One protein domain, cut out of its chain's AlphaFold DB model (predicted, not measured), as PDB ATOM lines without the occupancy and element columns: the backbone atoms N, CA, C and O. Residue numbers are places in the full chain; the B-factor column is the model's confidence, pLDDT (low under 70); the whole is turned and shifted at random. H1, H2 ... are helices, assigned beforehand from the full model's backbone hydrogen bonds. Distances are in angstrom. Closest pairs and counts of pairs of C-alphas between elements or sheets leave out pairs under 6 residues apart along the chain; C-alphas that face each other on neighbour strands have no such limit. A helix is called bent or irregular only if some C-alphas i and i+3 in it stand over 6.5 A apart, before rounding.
ATOM      1  N   HIS A   2     136.179 107.987 125.157       78.06
ATOM      2  CA  HIS A   2     134.723 107.762 125.108       78.06
ATOM      3  C   HIS A   2     134.301 106.333 124.705       78.06
ATOM      4  O   HIS A   2     133.528 105.698 125.410       78.06
ATOM      5  N   VAL A   3     134.892 105.779 123.641       74.81
ATOM      6  CA  VAL A   3     134.559 104.433 123.129       74.81
ATOM      7  C   VAL A   3     134.897 103.310 124.126       74.81
ATOM      8  O   VAL A   3     134.199 102.305 124.194       74.81
ATOM      9  N   ASN A   4     135.919 103.508 124.961       81.88
ATOM     10  CA  ASN A   4     136.349 102.531 125.964       81.88
ATOM     11  C   ASN A   4     135.746 102.810 127.351       81.88
ATOM     12  O   ASN A   4     136.103 102.142 128.318       81.88
ATOM     13  N   ALA A   5     134.841 103.785 127.478       82.56
ATOM     14  CA  ALA A   5     134.265 104.152 128.769       82.56
ATOM     15  C   ALA A   5     133.424 103.015 129.367       82.56
ATOM     16  O   ALA A   5     133.508 102.766 130.565       82.56
ATOM     17  N   VAL A   6     132.668 102.286 128.539       84.00
ATOM     18  CA  VAL A   6     131.818 101.166 128.978       84.00
ATOM     19  C   VAL A   6     132.633 100.029 129.614       84.00
ATOM     20  O   VAL A   6     132.356  99.698 130.766       84.00
ATOM     21  N   PRO A   7     133.657  99.443 128.959       85.44
ATOM     22  CA  PRO A   7     134.446  98.383 129.590       85.44
ATOM     23  C   PRO A   7     135.221  98.866 130.828       85.44
ATOM     24  O   PRO A   7     135.352  98.117 131.797       85.44
ATOM     25  N   VAL A   8     135.684 100.121 130.850       86.00
ATOM     26  CA  VAL A   8     136.332 100.706 132.040       86.00
ATOM     27  C   VAL A   8     135.340 100.845 133.194       86.00
ATOM     28  O   VAL A   8     135.665 100.488 134.324       86.00
ATOM     29  N   PHE A   9     134.118 101.297 132.914       85.50
ATOM     30  CA  PHE A   9     133.049 101.397 133.903       85.50
ATOM     31  C   PHE A   9     132.710 100.030 134.510       85.50
ATOM     32  O   PHE A   9     132.580  99.923 135.726       85.50
ATOM     33  N   LEU A  10     132.642  98.980 133.685       87.00
ATOM     34  CA  LEU A  10     132.409  97.604 134.142       87.00
ATOM     35  C   LEU A  10     133.554  97.045 135.001       87.00
ATOM     36  O   LEU A  10     133.330  96.146 135.806       87.00
ATOM     37  N   SER A  11     134.768  97.575 134.849       87.19
ATOM     38  CA  SER A  11     135.947  97.141 135.609       87.19
ATOM     39  C   SER A  11     136.064  97.815 136.984       87.19
ATOM     40  O   SER A  11     136.928  97.444 137.779       87.19
ATOM     41  N   LEU A  12     135.231  98.819 137.280       88.00
ATOM     42  CA  LEU A  12     135.283  99.598 138.517       88.00
ATOM     43  C   LEU A  12     134.190  99.176 139.501       88.00
ATOM     44  O   LEU A  12     133.051  98.904 139.135       88.00
ATOM     45  N   LYS A  13     134.543  99.166 140.792       87.38
ATOM     46  CA  LYS A  13     133.675  98.676 141.873       87.38
ATOM     47  C   LYS A  13     132.420  99.527 142.080       87.38
ATOM     48  O   LYS A  13     131.377  98.995 142.452       87.38
ATOM     49  N   SER A  14     132.513 100.845 141.900       91.06
ATOM     50  CA  SER A  14     131.395 101.758 142.132       91.06
ATOM     51  C   SER A  14     131.325 102.877 141.095       91.06
ATOM     52  O   SER A  14     132.329 103.297 140.515       91.06
ATOM     53  N   ARG A  15     130.114 103.417 140.902       85.31
ATOM     54  CA  ARG A  15     129.880 104.566 140.011       85.31
ATOM     55  C   ARG A  15     130.652 105.806 140.462       85.31
ATOM     56  O   ARG A  15     131.169 106.542 139.626       85.31
ATOM     57  N   ALA A  16     130.743 106.016 141.775       89.50
ATOM     58  CA  ALA A  16     131.465 107.140 142.354       89.50
ATOM     59  C   ALA A  16     132.963 107.069 142.028       89.50
ATOM     60  O   ALA A  16     133.558 108.093 141.706       89.50
ATOM     61  N   ASP A  17     133.554 105.872 142.041       89.00
ATOM     62  CA  ASP A  17     134.969 105.690 141.706       89.00
ATOM     63  C   ASP A  17     135.234 105.941 140.219       89.00
ATOM     64  O   ASP A  17     136.228 106.575 139.877       89.00
ATOM     65  N   CYS A  18     134.310 105.548 139.334       88.44
ATOM     66  CA  CYS A  18     134.401 105.868 137.906       88.44
ATOM     67  C   CYS A  18     134.325 107.371 137.636       88.44
ATOM     68  O   CYS A  18     135.124 107.901 136.861       88.44
ATOM     69  N   ILE A  19     133.399 108.073 138.291       89.50
ATOM     70  CA  ILE A  19     133.275 109.529 138.157       89.50
ATOM     71  C   ILE A  19     134.538 110.210 138.690       89.50
ATOM     72  O   ILE A  19     135.121 111.035 137.989       89.50
ATOM     73  N   LYS A  20     135.015 109.819 139.879       90.94
ATOM     74  CA  LYS A  20     136.256 110.352 140.459       90.94
ATOM     75  C   LYS A  20     137.447 110.130 139.530       90.94
ATOM     76  O   LYS A  20     138.139 111.094 139.232       90.94
ATOM     77  N   ALA A  21     137.651 108.911 139.030       91.56
ATOM     78  CA  ALA A  21     138.752 108.586 138.121       91.56
ATOM     79  C   ALA A  21     138.676 109.362 136.795       91.56
ATOM     80  O   ALA A  21     139.693 109.812 136.265       91.56
ATOM     81  N   THR A  22     137.469 109.556 136.260       91.00
ATOM     82  CA  THR A  22     137.262 110.327 135.025       91.00
ATOM     83  C   THR A  22     137.574 111.805 135.247       91.00
ATOM     84  O   THR A  22     138.284 112.410 134.446       91.00
ATOM     85  N   ILE A  23     137.106 112.389 136.352       93.06
ATOM     86  CA  ILE A  23     137.369 113.792 136.688       93.06
ATOM     87  C   ILE A  23     138.863 114.011 136.944       93.06
ATOM     88  O   ILE A  23     139.448 114.926 136.368       93.06
ATOM     89  N   THR A  24     139.507 113.164 137.752       93.94
ATOM     90  CA  THR A  24     140.933 113.317 138.082       93.94
ATOM     91  C   THR A  24     141.814 113.180 136.845       93.94
ATOM     92  O   THR A  24     142.677 114.027 136.619       93.94
ATOM     93  N   SER A  25     141.570 112.174 136.000       93.44
ATOM     94  CA  SER A  25     142.318 112.004 134.748       93.44
ATOM     95  C   SER A  25     142.096 113.165 133.777       93.44
ATOM     96  O   SER A  25     143.057 113.642 133.179       93.44
ATOM     97  N   THR A  26     140.868 113.680 133.669       93.00
ATOM     98  CA  THR A  26     140.560 114.842 132.821       93.00
ATOM     99  C   THR A  26     141.291 116.095 133.300       93.00
ATOM    100  O   THR A  26     141.877 116.801 132.483       93.00
ATOM    101  N   ILE A  27     141.331 116.349 134.611       96.69
ATOM    102  CA  ILE A  27     142.070 117.485 135.185       96.69
ATOM    103  C   ILE A  27     143.565 117.365 134.879       96.69
ATOM    104  O   ILE A  27     144.171 118.320 134.396       96.69
ATOM    105  N   VAL A  28     144.161 116.190 135.100       96.56
ATOM    106  CA  VAL A  28     145.587 115.954 134.812       96.56
ATOM    107  C   VAL A  28     145.892 116.149 133.325       96.56
ATOM    108  O   VAL A  28     146.909 116.750 132.978       96.56
ATOM    109  N   LEU A  29     145.007 115.694 132.435       94.81
ATOM    110  CA  LEU A  29     145.146 115.911 130.994       94.81
ATOM    111  C   LEU A  29     145.077 117.400 130.645       94.81
ATOM    112  O   LEU A  29     145.985 117.905 129.997       94.81
ATOM    113  N   ILE A  30     144.064 118.129 131.112       95.81
ATOM    114  CA  ILE A  30     143.931 119.566 130.821       95.81
ATOM    115  C   ILE A  30     145.168 120.335 131.296       95.81
ATOM    116  O   ILE A  30     145.708 121.144 130.544       95.81
ATOM    117  N   LEU A  31     145.654 120.053 132.507       97.06
ATOM    118  CA  LEU A  31     146.836 120.720 133.055       97.06
ATOM    119  C   LEU A  31     148.107 120.385 132.270       97.06
ATOM    120  O   LEU A  31     148.868 121.288 131.941       97.06
ATOM    121  N   SER A  32     148.335 119.112 131.944       96.62
ATOM    122  CA  SER A  32     149.534 118.697 131.205       96.62
ATOM    123  C   SER A  32     149.551 119.227 129.769       96.62
ATOM    124  O   SER A  32     150.553 119.805 129.353       96.62
ATOM    125  N   TYR A  33     148.446 119.106 129.027       94.38
ATOM    126  CA  TYR A  33     148.341 119.656 127.672       94.38
ATOM    127  C   TYR A  33     148.406 121.184 127.673       94.38
ATOM    128  O   TYR A  33     149.108 121.760 126.846       94.38
ATOM    129  N   GLY A  34     147.725 121.841 128.617       95.44
ATOM    130  CA  GLY A  34     147.773 123.294 128.769       95.44
ATOM    131  C   GLY A  34     149.180 123.793 129.081       95.44
ATOM    132  O   GLY A  34     149.645 124.740 128.454       95.44
ATOM    133  N   PHE A  35     149.894 123.119 129.986       95.94
ATOM    134  CA  PHE A  35     151.277 123.451 130.323       95.94
ATOM    135  C   PHE A  35     152.201 123.347 129.104       95.94
ATOM    136  O   PHE A  35     152.910 124.302 128.791       95.94
ATOM    137  N   VAL A  36     152.145 122.232 128.366       93.00
ATOM    138  CA  VAL A  36     152.951 122.047 127.147       93.00
ATOM    139  C   VAL A  36     152.599 123.092 126.084       93.00
ATOM    140  O   VAL A  36     153.504 123.654 125.472       93.00
ATOM    141  N   ALA A  37     151.314 123.406 125.897       92.12
ATOM    142  CA  ALA A  37     150.869 124.413 124.934       92.12
ATOM    143  C   ALA A  37     151.372 125.823 125.287       92.12
ATOM    144  O   ALA A  37     151.888 126.524 124.417       92.12
ATOM    145  N   VAL A  38     151.278 126.228 126.558       94.38
ATOM    146  CA  VAL A  38     151.769 127.536 127.027       94.38
ATOM    147  C   VAL A  38     153.287 127.628 126.889       94.38
ATOM    148  O   VAL A  38     153.787 128.611 126.348       94.38
ATOM    149  N   CYS A  39     154.035 126.606 127.316       92.75
ATOM    150  CA  CYS A  39     155.493 126.581 127.170       92.75
ATOM    151  C   CYS A  39     155.930 126.595 125.698       92.75
ATOM    152  O   CYS A  39     156.865 127.316 125.345       92.75
ATOM    153  N   GLY A  40     155.242 125.845 124.835       91.69
ATOM    154  CA  GLY A  40     155.488 125.849 123.393       91.69
ATOM    155  C   GLY A  40     155.265 127.230 122.779       91.69
ATOM    156  O   GLY A  40     156.149 127.752 122.097       91.69
ATOM    157  N   TYR A  41     154.135 127.866 123.095       91.69
ATOM    158  CA  TYR A  41     153.825 129.211 122.612       91.69
ATOM    159  C   TYR A  41     154.807 130.266 123.135       91.69
ATOM    160  O   TYR A  41     155.231 131.130 122.379       91.69
ATOM    161  N   LEU A  42     155.233 130.196 124.399       93.06
ATOM    162  CA  LEU A  42     156.231 131.127 124.941       93.06
ATOM    163  C   LEU A  42     157.618 130.955 124.304       93.06
ATOM    164  O   LEU A  42     158.362 131.928 124.211       93.06
ATOM    165  N   THR A  43     157.964 129.745 123.859       91.62
ATOM    166  CA  THR A  43     159.279 129.452 123.265       91.62
ATOM    167  C   THR A  43     159.376 129.928 121.815       91.62
ATOM    168  O   THR A  43     160.390 130.499 121.421       91.62
ATOM    169  N   PHE A  44     158.330 129.712 121.017       91.25
ATOM    170  CA  PHE A  44     158.353 129.952 119.565       91.25
ATOM    171  C   PHE A  44     157.431 131.087 119.100       91.25
ATOM    172  O   PHE A  44     157.502 131.526 117.949       91.25
ATOM    173  N   GLY A  45     156.554 131.579 119.976       90.25
ATOM    174  CA  GLY A  45     155.558 132.592 119.653       90.25
ATOM    175  C   GLY A  45     154.600 132.127 118.559       90.25
ATOM    176  O   GLY A  45     154.053 131.027 118.595       90.25
ATOM    177  N   THR A  46     154.408 132.980 117.554       87.38
ATOM    178  CA  THR A  46     153.506 132.735 116.419       87.38
ATOM    179  C   THR A  46     154.096 131.836 115.330       87.38
ATOM    180  O   THR A  46     153.397 131.520 114.373       87.38
ATOM    181  N   LYS A  47     155.363 131.417 115.452       87.88
ATOM    182  CA  LYS A  47     156.080 130.605 114.451       87.88
ATOM    183  C   LYS A  47     156.183 129.123 114.842       87.88
ATOM    184  O   LYS A  47     157.167 128.474 114.515       87.88
ATOM    185  N   VAL A  48     155.198 128.609 115.578       88.94
ATOM    186  CA  VAL A  48     155.096 127.180 115.912       88.94
ATOM    187  C   VAL A  48     154.666 126.394 114.678       88.94
ATOM    188  O   VAL A  48     153.629 126.692 114.082       88.94
ATOM    189  N   ASP A  49     155.429 125.363 114.335       88.56
ATOM    190  CA  ASP A  49     155.025 124.384 113.334       88.56
ATOM    191  C   ASP A  49     153.921 123.480 113.881       88.56
ATOM    192  O   ASP A  49     153.765 123.263 115.082       88.56
TER     193      ASP A  49
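Overview. This is residues 2 to 49 of the 211 residues of the protein "Hypothetical protein" of Rotaria sp. Silwood1 (UniProt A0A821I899). One long, straight helix, H2, makes nearly the whole length of this domain, and a short helix, H1, folds back at its first end as the short arm of a lopsided, narrow V. At the other end of H2, residues 45 to 49 turn off as a short tail, and the long stretch of H2 from residue 23 to 39 stands free. The printed part has 48 residues with two named helices, H1 then H2, and no named strand; the class is all helix. The whole is extended, with a radius of gyration of the C-alphas of 16.2 A and spans of 47 by 18 by 9 A.

Along the chain. H2 holds residues 15 to 44 and measures 43.3 A from its first C-alpha, Arg 15 at (129.880, 104.566, 140.011), to its last, Phe 44 at (158.353, 129.952, 119.565). H1 holds residues 2 to 10, begins with C-alpha 2 at (134.723, 107.762, 125.108) and measures 13.8 A. H1 is irregular: C-alphas 3 and 6 are 7.2 A apart.

Arrangement. H2 and H1 are close but not clearly touching, with 2 pairs of C-alphas within 8 A. Their closest C-alphas, those of Cys 18 and Phe 9, are 6.2 A apart. The two run opposite ways at a shallow tilt of 34.6 degrees, only just short of steep, and their centres are 19.5 A apart. Every O i to N i+4 pair of H2 is within hydrogen-bond range; in H1 3 of 5 are.

Size, cuts and confidence. The outline is a rod. The two C-alphas farthest apart, those of Lys 13 and Lys 47, are 47.7 A apart. The link from H1 to H2 is tight, with 4 residues. Residues 41 to 47, of which 41 to 44 belong to H2, also stand free. The printed part has no cut. Its mean pLDDT is 90.1, and no printed residue is under 70.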